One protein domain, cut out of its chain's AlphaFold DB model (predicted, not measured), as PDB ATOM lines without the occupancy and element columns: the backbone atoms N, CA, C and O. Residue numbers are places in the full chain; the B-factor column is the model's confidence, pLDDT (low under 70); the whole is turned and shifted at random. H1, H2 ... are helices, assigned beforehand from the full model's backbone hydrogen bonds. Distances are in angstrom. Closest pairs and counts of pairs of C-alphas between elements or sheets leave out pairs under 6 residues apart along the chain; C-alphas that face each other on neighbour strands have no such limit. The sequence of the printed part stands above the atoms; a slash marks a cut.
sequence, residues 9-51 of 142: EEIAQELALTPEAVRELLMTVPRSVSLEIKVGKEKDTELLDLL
ATOM      1  N   GLU A   9     -76.658  43.627  74.346       84.81
ATOM      2  CA  GLU A   9     -75.974  42.340  74.428       84.81
ATOM      3  C   GLU A   9     -76.960  41.164  74.501       84.81
ATOM      4  O   GLU A   9     -76.736  40.138  73.865       84.81
ATOM      5  N   GLU A  10     -78.079  41.323  75.216       85.00
ATOM      6  CA  GLU A  10     -79.131  40.301  75.294       85.00
ATOM      7  C   GLU A  10     -79.873  40.158  73.964       85.00
ATOM      8  O   GLU A  10     -80.142  39.046  73.516       85.00
ATOM      9  N   ILE A  11     -80.158  41.284  73.304       82.44
ATOM     10  CA  ILE A  11     -80.798  41.310  71.984       82.44
ATOM     11  C   ILE A  11     -79.881  40.665  70.937       82.44
ATOM     12  O   ILE A  11     -80.343  39.883  70.112       82.44
ATOM     13  N   ALA A  12     -78.581  40.963  70.985       86.56
ATOM     14  CA  ALA A  12     -77.581  40.376  70.100       86.56
ATOM     15  C   ALA A  12     -77.499  38.853  70.264       86.56
ATOM     16  O   ALA A  12     -77.498  38.122  69.274       86.56
ATOM     17  N   GLN A  13     -77.501  38.375  71.511       86.19
ATOM     18  CA  GLN A  13     -77.446  36.950  71.816       86.19
ATOM     19  C   GLN A  13     -78.700  36.201  71.344       86.19
ATOM     20  O   GLN A  13     -78.575  35.131  70.753       86.19
ATOM     21  N   GLU A  14     -79.889  36.767  71.559       86.75
ATOM     22  CA  GLU A  14     -81.156  36.148  71.149       86.75
ATOM     23  C   GLU A  14     -81.331  36.144  69.622       86.75
ATOM     24  O   GLU A  14     -81.814  35.174  69.044       86.75
ATOM     25  N   LEU A  15     -80.909  37.218  68.949       82.81
ATOM     26  CA  LEU A  15     -81.037  37.365  67.496       82.81
ATOM     27  C   LEU A  15     -79.856  36.768  66.714       82.81
ATOM     28  O   LEU A  15     -79.841  36.864  65.488       82.81
ATOM     29  N   ALA A  16     -78.877  36.164  67.399       85.12
ATOM     30  CA  ALA A  16     -77.626  35.672  66.815       85.12
ATOM     31  C   ALA A  16     -76.897  36.730  65.954       85.12
ATOM     32  O   ALA A  16     -76.310  36.423  64.916       85.12
ATOM     33  N   LEU A  17     -76.946  37.988  66.396       85.12
ATOM     34  CA  LEU A  17     -76.284  39.131  65.771       85.12
ATOM     35  C   LEU A  17     -75.095  39.585  66.623       85.12
ATOM     36  O   LEU A  17     -74.995  39.266  67.806       85.12
ATOM     37  N   THR A  18     -74.192  40.371  66.039       88.81
ATOM     38  CA  THR A  18     -73.182  41.079  66.833       88.81
ATOM     39  C   THR A  18     -73.818  42.283  67.543       88.81
ATOM     40  O   THR A  18     -74.736  42.902  66.993       88.81
ATOM     41  N   PRO A  19     -73.344  42.669  68.743       85.31
ATOM     42  CA  PRO A  19     -73.794  43.889  69.417       85.31
ATOM     43  C   PRO A  19     -73.677  45.137  68.531       85.31
ATOM     44  O   PRO A  19     -74.520  46.027  68.594       85.31
ATOM     45  N   GLU A  20     -72.658  45.189  67.674       84.00
ATOM     46  CA  GLU A  20     -72.446  46.248  66.687       84.00
ATOM     47  C   GLU A  20     -73.576  46.283  65.648       84.00
ATOM     48  O   GLU A  20     -74.175  47.340  65.451       84.00
ATOM     49  N   ALA A  21     -73.944  45.136  65.066       81.44
ATOM     50  CA  ALA A  21     -75.046  45.045  64.105       81.44
ATOM     51  C   ALA A  21     -76.396  45.419  64.740       81.44
ATOM     52  O   ALA A  21     -77.226  46.073  64.112       81.44
ATOM     53  N   VAL A  22     -76.609  45.063  66.012       83.00
ATOM     54  CA  VAL A  22     -77.805  45.476  66.761       83.00
ATOM     55  C   VAL A  22     -77.832  46.991  66.977       83.00
ATOM     56  O   VAL A  22     -78.889  47.602  66.827       83.00
ATOM     57  N   ARG A  23     -76.693  47.624  67.292       80.69
ATOM     58  CA  ARG A  23     -76.608  49.091  67.426       80.69
ATOM     59  C   ARG A  23     -76.909  49.794  66.106       80.69
ATOM     60  O   ARG A  23     -77.705  50.726  66.105       80.69
ATOM     61  N   GLU A  24     -76.330  49.336  64.999       79.62
ATOM     62  CA  GLU A  24     -76.602  49.898  63.668       79.62
ATOM     63  C   GLU A  24     -78.080  49.775  63.289       79.62
ATOM     64  O   GLU A  24     -78.699  50.741  62.837       79.62
ATOM     65  N   LEU A  25     -78.687  48.617  63.546       78.62
ATOM     66  CA  LEU A  25     -80.099  48.390  63.258       78.62
ATOM     67  C   LEU A  25     -81.009  49.269  64.131       78.62
ATOM     68  O   LEU A  25     -81.956  49.864  63.625       78.62
ATOM     69  N   LEU A  26     -80.689  49.428  65.421       72.38
ATOM     70  CA  LEU A  26     -81.409  50.328  66.330       72.38
ATOM     71  C   LEU A  26     -81.270  51.811  65.948       72.38
ATOM     72  O   LEU A  26     -82.201  52.572  66.201       72.38
ATOM     73  N   MET A  27     -80.153  52.213  65.335       69.38
ATOM     74  CA  MET A  27     -79.941  53.566  64.799       69.38
ATOM     75  C   MET A  27     -80.675  53.800  63.472       69.38
ATOM     76  O   MET A  27     -81.028  54.932  63.154       69.38
ATOM     77  N   THR A  28     -80.914  52.735  62.703       69.12
ATOM     78  CA  THR A  28     -81.601  52.797  61.402       69.12
ATOM     79  C   THR A  28     -83.118  52.890  61.556       69.12
ATOM     80  O   THR A  28     -83.800  53.351  60.645       69.12
ATOM     81  N   VAL A  29     -83.668  52.475  62.702       61.06
ATOM     82  CA  VAL A  29     -85.092  52.634  63.009       61.06
ATOM     83  C   VAL A  29     -85.327  54.055  63.531       61.06
ATOM     84  O   VAL A  29     -84.973  54.340  64.678       61.06
ATOM     85  N   PRO A  30     -85.951  54.956  62.749       51.00
ATOM     86  CA  PRO A  30     -86.288  56.276  63.249       51.00
ATOM     87  C   PRO A  30     -87.332  56.120  64.354       51.00
ATOM     88  O   PRO A  30     -88.490  55.784  64.106       51.00
ATOM     89  N   ARG A  31     -86.931  56.357  65.604       57.94
ATOM     90  CA  ARG A  31     -87.898  56.598  66.674       57.94
ATOM     91  C   ARG A  31     -88.388  58.023  66.496       57.94
ATOM     92  O   ARG A  31     -87.632  58.960  66.736       57.94
ATOM     93  N   SER A  32     -89.627  58.186  66.047       55.16
ATOM     94  CA  SER A  32     -90.274  59.491  66.086       55.16
ATOM     95  C   SER A  32     -90.285  59.979  67.536       55.16
ATOM     96  O   SER A  32     -90.781  59.304  68.439       55.16
ATOM     97  N   VAL A  33     -89.675  61.136  67.771       65.12
ATOM     98  CA  VAL A  33     -89.739  61.844  69.050       65.12
ATOM     99  C   VAL A  33     -90.735  62.983  68.897       65.12
ATOM    100  O   VAL A  33     -90.773  63.634  67.855       65.12
ATOM    101  N   SER A  34     -91.581  63.192  69.905       72.38
ATOM    102  CA  SER A  34     -92.496  64.335  69.887       72.38
ATOM    103  C   SER A  34     -91.699  65.632  70.052       72.38
ATOM    104  O   SER A  34     -90.802  65.708  70.894       72.38
ATOM    105  N   LEU A  35     -92.034  66.641  69.252       66.50
ATOM    106  CA  LEU A  35     -91.411  67.967  69.297       66.50
ATOM    107  C   LEU A  35     -91.854  68.785  70.523       66.50
ATOM    108  O   LEU A  35     -91.152  69.699  70.933       66.50
ATOM    109  N   GLU A  36     -92.960  68.403  71.163       73.50
ATOM    110  CA  GLU A  36     -93.509  69.046  72.371       73.50
ATOM    111  C   GLU A  36     -92.849  68.533  73.670       73.50
ATOM    112  O   GLU A  36     -93.279  68.835  74.786       73.50
ATOM    113  N   ILE A  37     -91.821  67.681  73.567       80.62
ATOM    114  CA  ILE A  37     -91.138  67.151  74.750       80.62
ATOM    115  C   ILE A  37     -90.343  68.273  75.407       80.62
ATOM    116  O   ILE A  37     -89.453  68.857  74.798       80.62
ATOM    117  N   LYS A  38     -90.610  68.507  76.693       80.62
ATOM    118  CA  LYS A  38     -89.826  69.429  77.513       80.62
ATOM    119  C   LYS A  38     -88.449  68.844  77.834       80.62
ATOM    120  O   LYS A  38     -88.343  67.758  78.414       80.62
ATOM    121  N   VAL A  39     -87.405  69.570  77.467       74.44
ATOM    122  CA  VAL A  39     -85.984  69.241  77.591       74.44
ATOM    123  C   VAL A  39     -85.272  70.255  78.497       74.44
ATOM    124  O   VAL A  39     -85.828  71.288  78.855       74.44
ATOM    125  N   GLY A  40     -84.051  69.937  78.936       74.19
ATOM    126  CA  GLY A  40     -83.299  70.759  79.894       74.19
ATOM    127  C   GLY A  40     -83.465  70.322  81.356       74.19
ATOM    128  O   GLY A  40     -84.290  69.470  81.690       74.19
ATOM    129  N   LYS A  41     -82.627  70.871  82.248       71.00
ATOM    130  CA  LYS A  41     -82.593  70.484  83.674       71.00
ATOM    131  C   LYS A  41     -83.868  70.875  84.424       71.00
ATOM    132  O   LYS A  41     -84.254  70.162  85.348       71.00
ATOM    133  N   GLU A  42     -84.521  71.956  84.006       78.19
ATOM    134  CA  GLU A  42     -85.743  72.477  84.629       78.19
ATOM    135  C   GLU A  42     -87.019  72.072  83.869       78.19
ATOM    136  O   GLU A  42     -88.121  72.339  84.340       78.19
ATOM    137  N   LYS A  43     -86.883  71.331  82.752       70.38
ATOM    138  CA  LYS A  43     -87.987  70.935  81.855       70.38
ATOM    139  C   LYS A  43     -88.854  72.129  81.450       70.38
ATOM    140  O   LYS A  43     -90.080  72.041  81.450       70.38
ATOM    141  N   ASP A  44     -88.216  73.241  81.153       77.88
ATOM    142  CA  ASP A  44     -88.821  74.525  80.827       77.88
ATOM    143  C   ASP A  44     -88.763  74.835  79.327       77.88
ATOM    144  O   ASP A  44     -89.620  75.561  78.837       77.88
ATOM    145  N   THR A  45     -87.826  74.237  78.589       73.44
ATOM    146  CA  THR A  45     -87.688  74.408  77.134       73.44
ATOM    147  C   THR A  45     -88.350  73.260  76.381       73.44
ATOM    148  O   THR A  45     -88.111  72.102  76.716       73.44
ATOM    149  N   GLU A  46     -89.159  73.530  75.358       80.38
ATOM    150  CA  GLU A  46     -89.647  72.473  74.464       80.38
ATOM    151  C   GLU A  46     -88.579  72.104  73.432       80.38
ATOM    152  O   GLU A  46     -87.768  72.931  73.020       80.38
ATOM    153  N   LEU A  47     -88.555  70.840  73.004       71.56
ATOM    154  CA  LEU A  47     -87.621  70.381  71.976       71.56
ATOM    155  C   LEU A  47     -87.788  71.192  70.680       71.56
ATOM    156  O   LEU A  47     -86.794  71.456  70.013       71.56
ATOM    157  N   LEU A  48     -89.016  71.620  70.367       69.00
ATOM    158  CA  LEU A  48     -89.333  72.507  69.249       69.00
ATOM    159  C   LEU A  48     -88.580  73.844  69.312       69.00
ATOM    160  O   LEU A  48     -88.092  74.297  68.283       69.00
ATOM    161  N   ASP A  49     -88.430  74.433  70.499       73.38
ATOM    162  CA  ASP A  49     -87.784  75.741  70.679       73.38
ATOM    163  C   ASP A  49     -86.262  75.686  70.464       73.38
ATOM    164  O   ASP A  49     -85.626  76.709  70.224       73.38
ATOM    165  N   LEU A  50     -85.666  74.492  70.555       70.50
ATOM    166  CA  LEU A  50     -84.242  74.265  70.287       70.50
ATOM    167  C   LEU A  50     -83.946  73.965  68.817       70.50
ATOM    168  O   LEU A  50     -82.782  73.968  68.412       70.50
ATOM    169  N   LEU A  51     -84.972  73.647  68.030       65.56
ATOM    170  CA  LEU A  51     -84.815  73.400  66.607       65.56
ATOM    171  C   LEU A  51     -84.884  74.744  65.887       65.56
ATOM    172  O   LEU A  51     -85.962  75.231  65.556       65.56
TER     173      LEU A  51
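What this domain is: This is residues 9 to 51 of the 142 residues of the protein "RNA polymerase sigma-C factor" of Microcystis aeruginosa PCC 9717 (UniProt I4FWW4). Two small ends are joined by a thin bridge: at one end H1 lies across the beginning of H2 to make a corner, and at the other the chain folds back on itself in a short pairing, residues 38 to 39 with 45 to 46, before the short helix H3. The second half of H2 and the residues after it, 24 to 32, stand free between these ends, and H3 touches neither H1 nor H2. The printed part has 43 residues with three named helices, H1, H2 and H3 along the chain, and no named strand; the class is all helix, although under half of the residues are in named elements. The whole is extended, with a radius of gyration of the C-alphas of 15.8 A and spans of 42 by 19 by 12 A.

How they stand to each other: Look first at H1, residues 9 to 14, and H2, residues 19 to 28, which touch. Their closest C-alphas are those of Ala 12 and Pro 19, 5.2 A apart, and their lines are about perpendicular, at 87 degrees. Go on to H3, residues 47 to 50, which is apart from H1 and also from H2. Just before H3, residues 38 to 39 pair with residues 45 to 46, antiparallel, in stretches too short to be named strands. In H1 and H2 every O i to N i+4 pair is within hydrogen-bond range; H3 is too short for such a pair, and its one O i to N i+3 pair is within range.

Where its parts are: Find C-alpha 9 at (-75.974, 42.340, 74.428); from there H1 runs over 6 residues to C-alpha 14. After a tight link of 4 residues, find C-alpha 19 at (-73.794, 43.889, 69.417); from there H2, the longest helix, runs 14.3 A to C-alpha 28 at (-81.601, 52.797, 61.402). Residues 29 to 46 hold no named element. H3 follows, running 5.4 A from C-alpha 47 to C-alpha 50 at (-84.242, 74.265, 70.287).

The domain as a whole: In outline the printed part is a rod, and the two C-alphas farthest apart, those of Ala 16 and Asp 44, are 42.8 A apart. From the C-alpha of Glu 9 to that of Leu 51 it is 33.2 A. The printed part has no cut, and H2 to H3 is a long link of 18 residues. In the B-factor column of this predicted model, look for pLDDT values under 70 at residues 27 to 33, 35, 48 and 51; the mean of the printed part is 75.6.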